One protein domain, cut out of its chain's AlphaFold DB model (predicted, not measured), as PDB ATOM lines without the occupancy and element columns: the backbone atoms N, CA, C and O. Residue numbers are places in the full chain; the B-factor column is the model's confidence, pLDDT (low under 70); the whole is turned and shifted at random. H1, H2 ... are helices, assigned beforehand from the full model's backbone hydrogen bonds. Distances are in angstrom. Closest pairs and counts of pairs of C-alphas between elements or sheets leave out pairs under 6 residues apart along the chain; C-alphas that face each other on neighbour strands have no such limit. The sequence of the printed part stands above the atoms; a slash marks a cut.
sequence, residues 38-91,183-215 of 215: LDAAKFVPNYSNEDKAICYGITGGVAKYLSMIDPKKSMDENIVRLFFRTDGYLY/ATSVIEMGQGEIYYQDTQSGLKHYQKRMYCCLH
ATOM      1  N   LEU A  38       6.490  -0.004 -11.529       92.38
ATOM      2  CA  LEU A  38       7.941  -0.115 -11.720       92.38
ATOM      3  C   LEU A  38       8.294  -0.590 -13.131       92.38
ATOM      4  O   LEU A  38       9.270  -0.118 -13.711       92.38
ATOM      5  N   ASP A  39       7.504  -1.503 -13.687       93.56
ATOM      6  CA  ASP A  39       7.690  -1.984 -15.053       93.56
ATOM      7  C   ASP A  39       7.234  -0.950 -16.087       93.56
ATOM      8  O   ASP A  39       7.943  -0.715 -17.063       93.56
ATOM      9  N   ALA A  40       6.122  -0.253 -15.843       93.50
ATOM     10  CA  ALA A  40       5.660   0.845 -16.687       93.50
ATOM     11  C   ALA A  40       6.676   2.000 -16.744       93.50
ATOM     12  O   ALA A  40       6.951   2.539 -17.815       93.50
ATOM     13  N   ALA A  41       7.313   2.334 -15.618       93.56
ATOM     14  CA  ALA A  41       8.335   3.378 -15.544       93.56
ATOM     15  C   ALA A  41       9.567   3.094 -16.427       93.56
ATOM     16  O   ALA A  41      10.255   4.032 -16.837       93.56
ATOM     17  N   LYS A  42       9.833   1.824 -16.770       94.38
ATOM     18  CA  LYS A  42      10.927   1.439 -17.680       94.38
ATOM     19  C   LYS A  42      10.677   1.871 -19.128       94.38
ATOM     20  O   LYS A  42      11.640   1.975 -19.880       94.38
ATOM     21  N   PHE A  43       9.430   2.155 -19.515       93.75
ATOM     22  CA  PHE A  43       9.101   2.679 -20.849       93.75
ATOM     23  C   PHE A  43       9.483   4.156 -21.010       93.75
ATOM     24  O   PHE A  43       9.703   4.619 -22.126       93.75
ATOM     25  N   VAL A  44       9.608   4.890 -19.900       93.75
ATOM     26  CA  VAL A  44       9.936   6.324 -19.868       93.75
ATOM     27  C   VAL A  44      11.060   6.609 -18.859       93.75
ATOM     28  O   VAL A  44      10.875   7.337 -17.883       93.75
ATOM     29  N   PRO A  45      12.265   6.040 -19.053       94.12
ATOM     30  CA  PRO A  45      13.314   6.050 -18.030       94.12
ATOM     31  C   PRO A  45      13.826   7.457 -17.695       94.12
ATOM     32  O   PRO A  45      14.188   7.710 -16.544       94.12
ATOM     33  N   ASN A  46      13.798   8.368 -18.669       94.56
ATOM     34  CA  ASN A  46      14.323   9.732 -18.553       94.56
ATOM     35  C   ASN A  46      13.335  10.725 -17.927       94.56
ATOM     36  O   ASN A  46      13.695  11.874 -17.691       94.56
ATOM     37  N   TYR A  47      12.094  10.306 -17.684       94.44
ATOM     38  CA  TYR A  47      11.084  11.154 -17.064       94.44
ATOM     39  C   TYR A  47      11.306  11.278 -15.554       94.44
ATOM     40  O   TYR A  47      11.892  10.389 -14.915       94.44
ATOM     41  N   SER A  48      10.810  12.380 -14.983       93.25
ATOM     42  CA  SER A  48      10.763  12.569 -13.533       93.25
ATOM     43  C   SER A  48       9.912  11.472 -12.881       93.25
ATOM     44  O   SER A  48       9.131  10.780 -13.540       93.25
ATOM     45  N   ASN A  49      10.055  11.279 -11.568       90.75
ATOM     46  CA  ASN A  49       9.190  10.339 -10.848       90.75
ATOM     47  C   ASN A  49       7.714  10.758 -10.945       90.75
ATOM     48  O   ASN A  49       6.844   9.898 -11.069       90.75
ATOM     49  N   GLU A  50       7.456  12.069 -10.969       89.06
ATOM     50  CA  GLU A  50       6.114  12.620 -11.143       89.06
ATOM     51  C   GLU A  50       5.516  12.202 -12.487       89.06
ATOM     52  O   GLU A  50       4.447  11.589 -12.531       89.06
ATOM     53  N   ASP A  51       6.259  12.417 -13.572       91.62
ATOM     54  CA  ASP A  51       5.855  12.043 -14.927       91.62
ATOM     55  C   ASP A  51       5.731  10.527 -15.104       91.62
ATOM     56  O   ASP A  51       4.838  10.055 -15.804       91.62
ATOM     57  N   LYS A  52       6.566   9.726 -14.438       93.19
ATOM     58  CA  LYS A  52       6.428   8.258 -14.438       93.19
ATOM     59  C   LYS A  52       5.117   7.814 -13.797       93.19
ATOM     60  O   LYS A  52       4.457   6.918 -14.324       93.19
ATOM     61  N   ALA A  53       4.714   8.435 -12.691       90.38
ATOM     62  CA  ALA A  53       3.438   8.117 -12.058       90.38
ATOM     63  C   ALA A  53       2.256   8.558 -12.925       90.38
ATOM     64  O   ALA A  53       1.277   7.823 -13.030       90.38
ATOM     65  N   ILE A  54       2.366   9.713 -13.590       91.25
ATOM     66  CA  ILE A  54       1.365  10.182 -14.555       91.25
ATOM     67  C   ILE A  54       1.246   9.195 -15.714       91.25
ATOM     68  O   ILE A  54       0.139   8.777 -16.037       91.25
ATOM     69  N   CYS A  55       2.377   8.765 -16.281       93.69
ATOM     70  CA  CYS A  55       2.436   7.764 -17.344       93.69
ATOM     71  C   CYS A  55       1.662   6.507 -16.947       93.69
ATOM     72  O   CYS A  55       0.767   6.059 -17.663       93.69
ATOM     73  N   TYR A  56       1.959   5.962 -15.768       92.50
ATOM     74  CA  TYR A  56       1.256   4.797 -15.244       92.50
ATOM     75  C   TYR A  56      -0.238   5.070 -15.021       92.50
ATOM     76  O   TYR A  56      -1.075   4.241 -15.360       92.50
ATOM     77  N   GLY A  57      -0.576   6.249 -14.506       90.31
ATOM     78  CA  GLY A  57      -1.943   6.679 -14.253       90.31
ATOM     79  C   GLY A  57      -2.817   6.761 -15.501       90.31
ATOM     80  O   GLY A  57      -3.929   6.248 -15.512       90.31
ATOM     81  N   ILE A  58      -2.315   7.360 -16.576       92.12
ATOM     82  CA  ILE A  58      -3.097   7.529 -17.809       92.12
ATOM     83  C   ILE A  58      -3.124   6.257 -18.668       92.12
ATOM     84  O   ILE A  58      -4.027   6.082 -19.479       92.12
ATOM     85  N   THR A  59      -2.148   5.357 -18.503       92.62
ATOM     86  CA  THR A  59      -2.047   4.113 -19.294       92.62
ATOM     87  C   THR A  59      -2.552   2.874 -18.562       92.62
ATOM     88  O   THR A  59      -2.772   1.838 -19.185       92.62
ATOM     89  N   GLY A  60      -2.672   2.927 -17.237       89.62
ATOM     90  CA  GLY A  60      -2.976   1.768 -16.404       89.62
ATOM     91  C   GLY A  60      -1.971   0.619 -16.508       89.62
ATOM     92  O   GLY A  60      -2.323  -0.511 -16.186       89.62
ATOM     93  N   GLY A  61      -0.750   0.874 -16.993       90.00
ATOM     94  CA  GLY A  61       0.254  -0.170 -17.220       90.00
ATOM     95  C   GLY A  61       0.004  -1.033 -18.462       90.00
ATOM     96  O   GLY A  61       0.706  -2.022 -18.685       90.00
ATOM     97  N   VAL A  62      -0.983  -0.692 -19.294       90.44
ATOM     98  CA  VAL A  62      -1.275  -1.437 -20.523       90.44
ATOM     99  C   VAL A  62      -0.138  -1.224 -21.521       90.44
ATOM    100  O   VAL A  62       0.104  -0.109 -21.983       90.44
ATOM    101  N   ALA A  63       0.541  -2.313 -21.890       90.06
ATOM    102  CA  ALA A  63       1.729  -2.295 -22.749       90.06
ATOM    103  C   ALA A  63       1.529  -1.514 -24.059       90.06
ATOM    104  O   ALA A  63       2.410  -0.771 -24.484       90.06
ATOM    105  N   LYS A  64       0.349  -1.657 -24.677       91.88
ATOM    106  CA  LYS A  64      -0.021  -0.953 -25.912       91.88
ATOM    107  C   LYS A  64      -0.096   0.564 -25.728       91.88
ATOM    108  O   LYS A  64       0.289   1.289 -26.631       91.88
ATOM    109  N   TYR A  65      -0.597   1.048 -24.593       94.50
ATOM    110  CA  TYR A  65      -0.702   2.488 -24.341       94.50
ATOM    111  C   TYR A  65       0.658   3.061 -23.936       94.50
ATOM    112  O   TYR A  65       1.034   4.137 -24.383       94.50
ATOM    113  N   LEU A  66       1.435   2.302 -23.157       94.94
ATOM    114  CA  LEU A  66       2.809   2.659 -22.802       94.94
ATOM    115  C   LEU A  66       3.707   2.803 -24.036       94.94
ATOM    116  O   LEU A  66       4.483   3.751 -24.112       94.94
ATOM    117  N   SER A  67       3.587   1.911 -25.026       94.81
ATOM    118  CA  SER A  67       4.384   1.990 -26.258       94.81
ATOM    119  C   SER A  67       4.025   3.179 -27.153       94.81
ATOM    120  O   SER A  67       4.800   3.523 -28.044       94.81
ATOM    121  N   MET A  68       2.873   3.816 -26.924       95.75
ATOM    122  CA  MET A  68       2.472   5.029 -27.633       95.75
ATOM    123  C   MET A  68       3.104   6.288 -27.041       95.75
ATOM    124  O   MET A  68       3.086   7.322 -27.705       95.75
ATOM    125  N   ILE A  69       3.666   6.239 -25.830       96.38
ATOM    126  CA  ILE A  69       4.348   7.387 -25.231       96.38
ATOM    127  C   ILE A  69       5.642   7.662 -25.999       96.38
ATOM    128  O   ILE A  69       6.487   6.786 -26.169       96.38
ATOM    129  N   ASP A  70       5.797   8.895 -26.478       94.94
ATOM    130  CA  ASP A  70       7.011   9.351 -27.142       94.94
ATOM    131  C   ASP A  70       7.962   9.959 -26.101       94.94
ATOM    132  O   ASP A  70       7.689  11.057 -25.604       94.94
ATOM    133  N   PRO A  71       9.092   9.298 -25.787       89.38
ATOM    134  CA  PRO A  71      10.014   9.751 -24.751       89.38
ATOM    135  C   PRO A  71      10.765  11.037 -25.126       89.38
ATOM    136  O   PRO A  71      11.471  11.586 -24.284       89.38
ATOM    137  N   LYS A  72      10.655  11.513 -26.376       92.44
ATOM    138  CA  LYS A  72      11.235  12.792 -26.816       92.44
ATOM    139  C   LYS A  72      10.329  13.990 -26.536       92.44
ATOM    140  O   LYS A  72      10.779  15.119 -26.692       92.44
ATOM    141  N   LYS A  73       9.066  13.747 -26.188       95.12
ATOM    142  CA  LYS A  73       8.081  14.771 -25.822       95.12
ATOM    143  C   LYS A  73       7.957  14.859 -24.308       95.12
ATOM    144  O   LYS A  73       8.336  13.918 -23.611       95.12
ATOM    145  N   SER A  74       7.423  15.958 -23.798       94.62
ATOM    146  CA  SER A  74       6.998  16.049 -22.401       94.62
ATOM    147  C   SER A  74       5.787  15.142 -22.143       94.62
ATOM    148  O   SER A  74       5.134  14.651 -23.074       94.62
ATOM    149  N   MET A  75       5.473  14.891 -20.870       93.06
ATOM    150  CA  MET A  75       4.269  14.135 -20.521       93.06
ATOM    151  C   MET A  75       2.998  14.859 -20.985       93.06
ATOM    152  O   MET A  75       2.119  14.241 -21.584       93.06
ATOM    153  N   ASP A  76       2.940  16.174 -20.788       93.00
ATOM    154  CA  ASP A  76       1.819  17.018 -21.205       93.00
ATOM    155  C   ASP A  76       1.583  16.942 -22.723       93.00
ATOM    156  O   ASP A  76       0.460  16.708 -23.171       93.00
ATOM    157  N   GLU A  77       2.648  17.034 -23.527       94.88
ATOM    158  CA  GLU A  77       2.570  16.884 -24.986       94.88
ATOM    159  C   GLU A  77       2.047  15.497 -25.393       94.88
ATOM    160  O   GLU A  77       1.258  15.371 -26.333       94.88
ATOM    161  N   ASN A  78       2.463  14.440 -24.685       96.44
ATOM    162  CA  ASN A  78       1.949  13.092 -24.915       96.44
ATOM    163  C   ASN A  78       0.461  12.978 -24.567       96.44
ATOM    164  O   ASN A  78      -0.289  12.387 -25.343       96.44
ATOM    165  N   ILE A  79       0.026  13.551 -23.442       95.19
ATOM    166  CA  ILE A  79      -1.377  13.535 -23.017       95.19
ATOM    167  C   ILE A  79      -2.247  14.266 -24.033       95.19
ATOM    168  O   ILE A  79      -3.235  13.699 -24.500       95.19
ATOM    169  N   VAL A  80      -1.860  15.481 -24.430       95.44
ATOM    170  CA  VAL A  80      -2.591  16.247 -25.448       95.44
ATOM    171  C   VAL A  80      -2.690  15.441 -26.735       95.44
ATOM    172  O   VAL A  80      -3.784  15.255 -27.265       95.44
ATOM    173  N   ARG A  81      -1.562  14.894 -27.203       96.75
ATOM    174  CA  ARG A  81      -1.512  14.125 -28.446       96.75
ATOM    175  C   ARG A  81      -2.410  12.888 -28.419       96.75
ATOM    176  O   ARG A  81      -3.012  12.558 -29.435       96.75
ATOM    177  N   LEU A  82      -2.437  12.167 -27.301       96.88
ATOM    178  CA  LEU A  82      -3.118  10.877 -27.209       96.88
ATOM    179  C   LEU A  82      -4.598  11.000 -26.843       96.88
ATOM    180  O   LEU A  82      -5.377  10.172 -27.308       96.88
ATOM    181  N   PHE A  83      -4.977  11.995 -26.036       95.94
ATOM    182  CA  PHE A  83      -6.322  12.118 -25.469       95.94
ATOM    183  C   PHE A  83      -7.099  13.353 -25.937       95.94
ATOM    184  O   PHE A  83      -8.311  13.271 -26.083       95.94
ATOM    185  N   PHE A  84      -6.443  14.497 -26.152       95.69
ATOM    186  CA  PHE A  84      -7.122  15.782 -26.403       95.69
ATOM    187  C   PHE A  84      -7.107  16.191 -27.878       95.69
ATOM    188  O   PHE A  84      -7.159  17.374 -28.216       95.69
ATOM    189  N   ARG A  85      -7.041  15.209 -28.775       95.38
ATOM    190  CA  ARG A  85      -7.162  15.404 -30.218       95.38
ATOM    191  C   ARG A  85      -8.064  14.331 -30.802       95.38
ATOM    192  O   ARG A  85      -8.007  13.184 -30.370       95.38
ATOM    193  N   THR A  86      -8.826  14.686 -31.832       94.19
ATOM    194  CA  THR A  86      -9.719  13.750 -32.536       94.19
ATOM    195  C   THR A  86      -8.971  12.634 -33.270       94.19
ATOM    196  O   THR A  86      -9.554  11.600 -33.560       94.19
ATOM    197  N   ASP A  87      -7.688  12.833 -33.593       94.19
ATOM    198  CA  ASP A  87      -6.790  11.816 -34.163       94.19
ATOM    199  C   ASP A  87      -5.993  11.047 -33.088       94.19
ATOM    200  O   ASP A  87      -5.180  10.176 -33.410       94.19
ATOM    201  N   GLY A  88      -6.207  11.363 -31.807       95.06
ATOM    202  CA  GLY A  88      -5.546  10.727 -30.679       95.06
ATOM    203  C   GLY A  88      -6.085   9.320 -30.436       95.06
ATOM    204  O   GLY A  88      -7.283   9.114 -30.287       95.06
ATOM    205  N   TYR A  89      -5.196   8.329 -30.340       94.69
ATOM    206  CA  TYR A  89      -5.611   6.933 -30.172       94.69
ATOM    207  C   TYR A  89      -6.464   6.708 -28.907       94.69
ATOM    208  O   TYR A  89      -7.442   5.966 -28.936       94.69
ATOM    209  N   LEU A  90      -6.107   7.359 -27.794       95.25
ATOM    210  CA  LEU A  90      -6.785   7.195 -26.505       95.25
ATOM    211  C   LEU A  90      -8.031   8.081 -26.366       95.25
ATOM    212  O   LEU A  90      -8.769   7.919 -25.397       95.25
ATOM    213  N   TYR A  91      -8.300   8.968 -27.328       94.88
ATOM    214  CA  TYR A  91      -9.534   9.751 -27.376       94.88
ATOM    215  C   TYR A  91     -10.763   8.848 -27.563       94.88
ATOM    216  O   TYR A  91     -11.724   8.978 -26.811       94.88
ATOM    217  N   ALA A 183     -14.631  17.646 -22.316       91.00
ATOM    218  CA  ALA A 183     -13.808  18.307 -23.317       91.00
ATOM    219  C   ALA A 183     -14.241  17.997 -24.758       91.00
ATOM    220  O   ALA A 183     -13.753  18.659 -25.668       91.00
ATOM    221  N   THR A 184     -15.122  17.012 -24.981       92.31
ATOM    222  CA  THR A 184     -15.483  16.481 -26.308       92.31
ATOM    223  C   THR A 184     -15.781  17.576 -27.329       92.31
ATOM    224  O   THR A 184     -15.137  17.617 -28.372       92.31
ATOM    225  N   SER A 185     -16.670  18.523 -27.012       93.50
ATOM    226  CA  SER A 185     -17.020  19.607 -27.943       93.50
ATOM    227  C   SER A 185     -15.819  20.487 -28.307       93.50
ATOM    228  O   SER A 185     -15.658  20.881 -29.458       93.50
ATOM    229  N   VAL A 186     -14.947  20.779 -27.342       93.38
ATOM    230  CA  VAL A 186     -13.754  21.611 -27.537       93.38
ATOM    231  C   VAL A 186     -12.684  20.861 -28.335       93.38
ATOM    232  O   VAL A 186     -12.039  21.442 -29.208       93.38
ATOM    233  N   ILE A 187     -12.531  19.557 -28.088       94.62
ATOM    234  CA  ILE A 187     -11.636  18.675 -28.847       94.62
ATOM    235  C   ILE A 187     -12.093  18.584 -30.308       94.62
ATOM    236  O   ILE A 187     -11.265  18.742 -31.205       94.62
ATOM    237  N   GLU A 188     -13.391  18.404 -30.561       93.25
ATOM    238  CA  GLU A 188     -13.967  18.332 -31.914       93.25
ATOM    239  C   GLU A 188     -13.795  19.634 -32.710       93.25
ATOM    240  O   GLU A 188     -13.645  19.603 -33.930       93.25
ATOM    241  N   MET A 189     -13.730  20.782 -32.030       94.69
ATOM    242  CA  MET A 189     -13.393  22.077 -32.638       94.69
ATOM    243  C   MET A 189     -11.882  22.281 -32.866       94.69
ATOM    244  O   MET A 189     -11.465  23.356 -33.298       94.69
ATOM    245  N   GLY A 190     -11.043  21.286 -32.561       93.00
ATOM    246  CA  GLY A 190      -9.585  21.368 -32.685       93.00
ATOM    247  C   GLY A 190      -8.902  22.172 -31.573       93.00
ATOM    248  O   GLY A 190      -7.731  22.517 -31.701       93.00
ATOM    249  N   GLN A 191      -9.609  22.472 -30.479       93.62
ATOM    250  CA  GLN A 191      -9.128  23.303 -29.368       93.62
ATOM    251  C   GLN A 191      -8.786  22.490 -28.106       93.62
ATOM    252  O   GLN A 191      -8.637  23.050 -27.021       93.62
ATOM    253  N   GLY A 192      -8.644  21.167 -28.219       93.19
ATOM    254  CA  GLY A 192      -8.409  20.294 -27.064       93.19
ATOM    255  C   GLY A 192      -7.133  20.615 -26.275       93.19
ATOM    256  O   GLY A 192      -7.123  20.479 -25.054       93.19
ATOM    257  N   GLU A 193      -6.086  21.117 -26.936       92.44
ATOM    258  CA  GLU A 193      -4.865  21.575 -26.260       92.44
ATOM    259  C   GLU A 193      -5.125  22.776 -25.338       92.44
ATOM    260  O   GLU A 193      -4.635  22.796 -24.211       92.44
ATOM    261  N   ILE A 194      -5.946  23.736 -25.774       90.50
ATOM    262  CA  ILE A 194      -6.316  24.909 -24.968       90.50
ATOM    263  C   ILE A 194      -7.097  24.452 -23.733       90.50
ATOM    264  O   ILE A 194      -6.761  24.818 -22.610       90.50
ATOM    265  N   TYR A 195      -8.077  23.562 -23.922       91.81
ATOM    266  CA  TYR A 195      -8.829  22.984 -22.808       91.81
ATOM    267  C   TYR A 195      -7.914  22.270 -21.803       91.81
ATOM    268  O   TYR A 195      -8.083  22.398 -20.588       91.81
ATOM    269  N   TYR A 196      -6.929  21.514 -22.292       90.62
ATOM    270  CA  TYR A 196      -5.957  20.840 -21.438       90.62
ATOM    271  C   TYR A 196      -5.115  21.836 -20.624       90.62
ATOM    272  O   TYR A 196      -4.910  21.637 -19.425       90.62
ATOM    273  N   GLN A 197      -4.676  22.934 -21.244       87.62
ATOM    274  CA  GLN A 197      -3.932  24.000 -20.568       87.62
ATOM    275  C   GLN A 197      -4.773  24.671 -19.466       87.62
ATOM    276  O   GLN A 197      -4.298  24.835 -18.340       87.62
ATOM    277  N   ASP A 198      -6.046  24.958 -19.740       85.94
ATOM    278  CA  ASP A 198      -6.968  25.572 -18.774       85.94
ATOM    279  C   ASP A 198      -7.302  24.634 -17.597       85.94
ATOM    280  O   ASP A 198      -7.515  25.068 -16.459       85.94
ATOM    281  N   THR A 199      -7.301  23.322 -17.842       81.56
ATOM    282  CA  THR A 199      -7.630  22.292 -16.844       81.56
ATOM    283  C   THR A 199      -6.419  21.723 -16.098       81.56
ATOM    284  O   THR A 199      -6.593  20.856 -15.233       81.56
ATOM    285  N   GLN A 200      -5.204  22.250 -16.316       70.62
ATOM    286  CA  GLN A 200      -3.986  21.790 -15.629       70.62
ATOM    287  C   GLN A 200      -4.096  21.806 -14.096       70.62
ATOM    288  O   GLN A 200      -3.486  20.980 -13.413       70.62
ATOM    289  N   SER A 201      -4.891  22.714 -13.529       63.53
ATOM    290  CA  SER A 201      -5.166  22.747 -12.087       63.53
ATOM    291  C   SER A 201      -5.912  21.491 -11.602       63.53
ATOM    292  O   SER A 201      -5.539  20.906 -10.581       63.53
ATOM    293  N   GLY A 202      -6.908  21.028 -12.363       64.44
ATOM    294  CA  GLY A 202      -7.643  19.786 -12.116       64.44
ATOM    295  C   GLY A 202      -6.778  18.545 -12.334       64.44
ATOM    296  O   GLY A 202      -6.818  17.616 -11.526       64.44
ATOM    297  N   LEU A 203      -5.912  18.573 -13.350       68.38
ATOM    298  CA  LEU A 203      -4.943  17.510 -13.610       68.38
ATOM    299  C   LEU A 203      -3.986  17.329 -12.421       68.38
ATOM    300  O   LEU A 203      -3.829  16.219 -11.926       68.38
ATOM    301  N   LYS A 204      -3.428  18.416 -11.871       67.25
ATOM    302  CA  LYS A 204      -2.557  18.365 -10.678       67.25
ATOM    303  C   LYS A 204      -3.252  17.751  -9.461       67.25
ATOM    304  O   LYS A 204      -2.619  17.057  -8.664       67.25
ATOM    305  N   HIS A 205      -4.555  17.984  -9.300       66.56
ATOM    306  CA  HIS A 205      -5.336  17.366  -8.229       66.56
ATOM    307  C   HIS A 205      -5.540  15.857  -8.461       66.56
ATOM    308  O   HIS A 205      -5.376  15.061  -7.532       66.56
ATOM    309  N   TYR A 206      -5.826  15.448  -9.699       69.31
ATOM    310  CA  TYR A 206      -5.895  14.037 -10.091       69.31
ATOM    311  C   TYR A 206      -4.561  13.307  -9.871       69.31
ATOM    312  O   TYR A 206      -4.519  12.237  -9.261       69.31
ATOM    313  N   GLN A 207      -3.457  13.939 -10.270       66.50
ATOM    314  CA  GLN A 207      -2.094  13.432 -10.108       66.50
ATOM    315  C   GLN A 207      -1.746  13.178  -8.639       66.50
ATOM    316  O   GLN A 207      -1.241  12.107  -8.302       66.50
ATOM    317  N   LYS A 208      -2.087  14.113  -7.740       63.81
ATOM    318  CA  LYS A 208      -1.894  13.936  -6.291       63.81
ATOM    319  C   LYS A 208      -2.682  12.749  -5.736       63.81
ATOM    320  O   LYS A 208      -2.141  11.983  -4.944       63.81
ATOM    321  N   ARG A 209      -3.937  12.562  -6.168       66.94
ATOM    322  CA  ARG A 209      -4.765  11.416  -5.748       66.94
ATOM    323  C   ARG A 209      -4.156  10.086  -6.189       66.94
ATOM    324  O   ARG A 209      -4.149   9.148  -5.400       66.94
ATOM    325  N   MET A 210      -3.623  10.012  -7.408       63.97
ATOM    326  CA  MET A 210      -2.940   8.810  -7.893       63.97
ATOM    327  C   MET A 210      -1.643   8.526  -7.139       63.97
ATOM    328  O   MET A 210      -1.415   7.385  -6.744       63.97
ATOM    329  N   TYR A 211      -0.834   9.553  -6.874       59.09
ATOM    330  CA  TYR A 211       0.410   9.410  -6.116       59.09
ATOM    331  C   TYR A 211       0.188   8.835  -4.713       59.09
ATOM    332  O   TYR A 211       0.943   7.968  -4.274       59.09
ATOM    333  N   CYS A 212      -0.879   9.275  -4.035       58.16
ATOM    334  CA  CYS A 212      -1.277   8.762  -2.722       58.16
ATOM    335  C   CYS A 212      -1.812   7.323  -2.746       58.16
ATOM    336  O   CYS A 212      -1.887   6.713  -1.690       58.16
ATOM    337  N   CYS A 213      -2.221   6.787  -3.900       52.44
ATOM    338  CA  CYS A 213      -2.660   5.391  -4.029       52.44
ATOM    339  C   CYS A 213      -1.529   4.435  -4.434       52.44
ATOM    340  O   CYS A 213      -1.735   3.223  -4.425       52.44
ATOM    341  N   LEU A 214      -0.370   4.967  -4.830       52.16
ATOM    342  CA  LEU A 214       0.814   4.200  -5.228       52.16
ATOM    343  C   LEU A 214       1.800   3.952  -4.068       52.16
ATOM    344  O   LEU A 214       2.771   3.223  -4.263       52.16
ATOM    345  N   HIS A 215       1.542   4.541  -2.894       37.25
ATOM    346  CA  HIS A 215       2.232   4.308  -1.619       37.25
ATOM    347  C   HIS A 215       1.245   3.726  -0.604       37.25
ATOM    348  O   HIS A 215       1.693   2.935   0.253       37.25
TER     349      HIS A 215
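AT A GLANCE: This is residues 38 to 91 and 183 to 215 of the 215 residues of an uncharacterized protein of Clostridium sp. CAG:7 (UniProt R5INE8). Two nearly parallel helices, H2 and H4, make the middle of this domain, with the short helix H1 towards one end, the short helix H3 beside the last residues of H2, and the helical hairpin of H5 and H6 at the other end. The longest helix, H7, folds back from the end of H6 and crosses H2 almost at a right angle. The printed part has 87 residues and seven named helices, H1 to H7 in order along the chain, and no named strand; the class is all helix. The whole is compact, with a radius of gyration of the C-alphas of 12.9 A and spans of 37 by 25 by 19 A.

IN THESE COORDINATES: H1, residues 38 to 41, begins at C-alpha 38 (7.941, -0.115, -11.720). H2, residues 49 to 59, is 15.4 A long from first to last C-alpha. H3 holds residues 63 to 66. H4, residues 75 to 83, is 11.9 A long and begins at C-alpha 75 (4.269, 14.135, -20.521). After the cut come H5, residues 183 to 188, and H6, residues 192 to 198. H7, residues 200 to 213, is 20.1 A long and ends at C-alpha 213 (-2.660, 5.391, -4.029).

HOW THE PARTS SIT: H2 is the hub, touching H1, H3, H4 and H7. H1 touches it with closest C-alphas Ala 41 and Lys 52, 5.4 A apart. H3 only just touches H2, with 3 pairs of C-alphas within 8 A; the closest are those of Thr 59 and Tyr 65, 5.5 A apart. H4 also only just touches H2, with 3 such pairs, the closest being the C-alphas of Asp 51 and Met 75 at 6.2 A; they run the same way at a shallow tilt of 7 degrees. H7 touches H2 with residues 207 to 211 alone, about perpendicular at 87 degrees; the closest C-alphas, those of Ile 54 and Gln 207, are 6.5 A apart. H6 only just touches H4, with 3 pairs within 8 A, the closest being the C-alphas of Val 80 and Glu 193 at 5.8 A; they run opposite ways at a steep tilt of 44 degrees. H5 and H6 form a hairpin and touch, closest at the C-alphas of Val 186 and Gly 192, 5.5 A apart. H6 and H7 meet only through their link. H4 and H7 are apart. In H2, H4, H5, H6 and H7 every O i to N i+4 pair is within hydrogen-bond range; H1 and H3 are too short for such a pair.

THE WHOLE: The two C-alphas farthest apart, those of Met 189 and His 215, are 39.0 A from each other. Residues 92 to 182 are not printed, and C-alphas 91 and 183 are 10.4 A apart across this cut. Of the links printed whole, no link is long. The mean pLDDT of the printed part is 87.3; residues 201 to 215 are under 70.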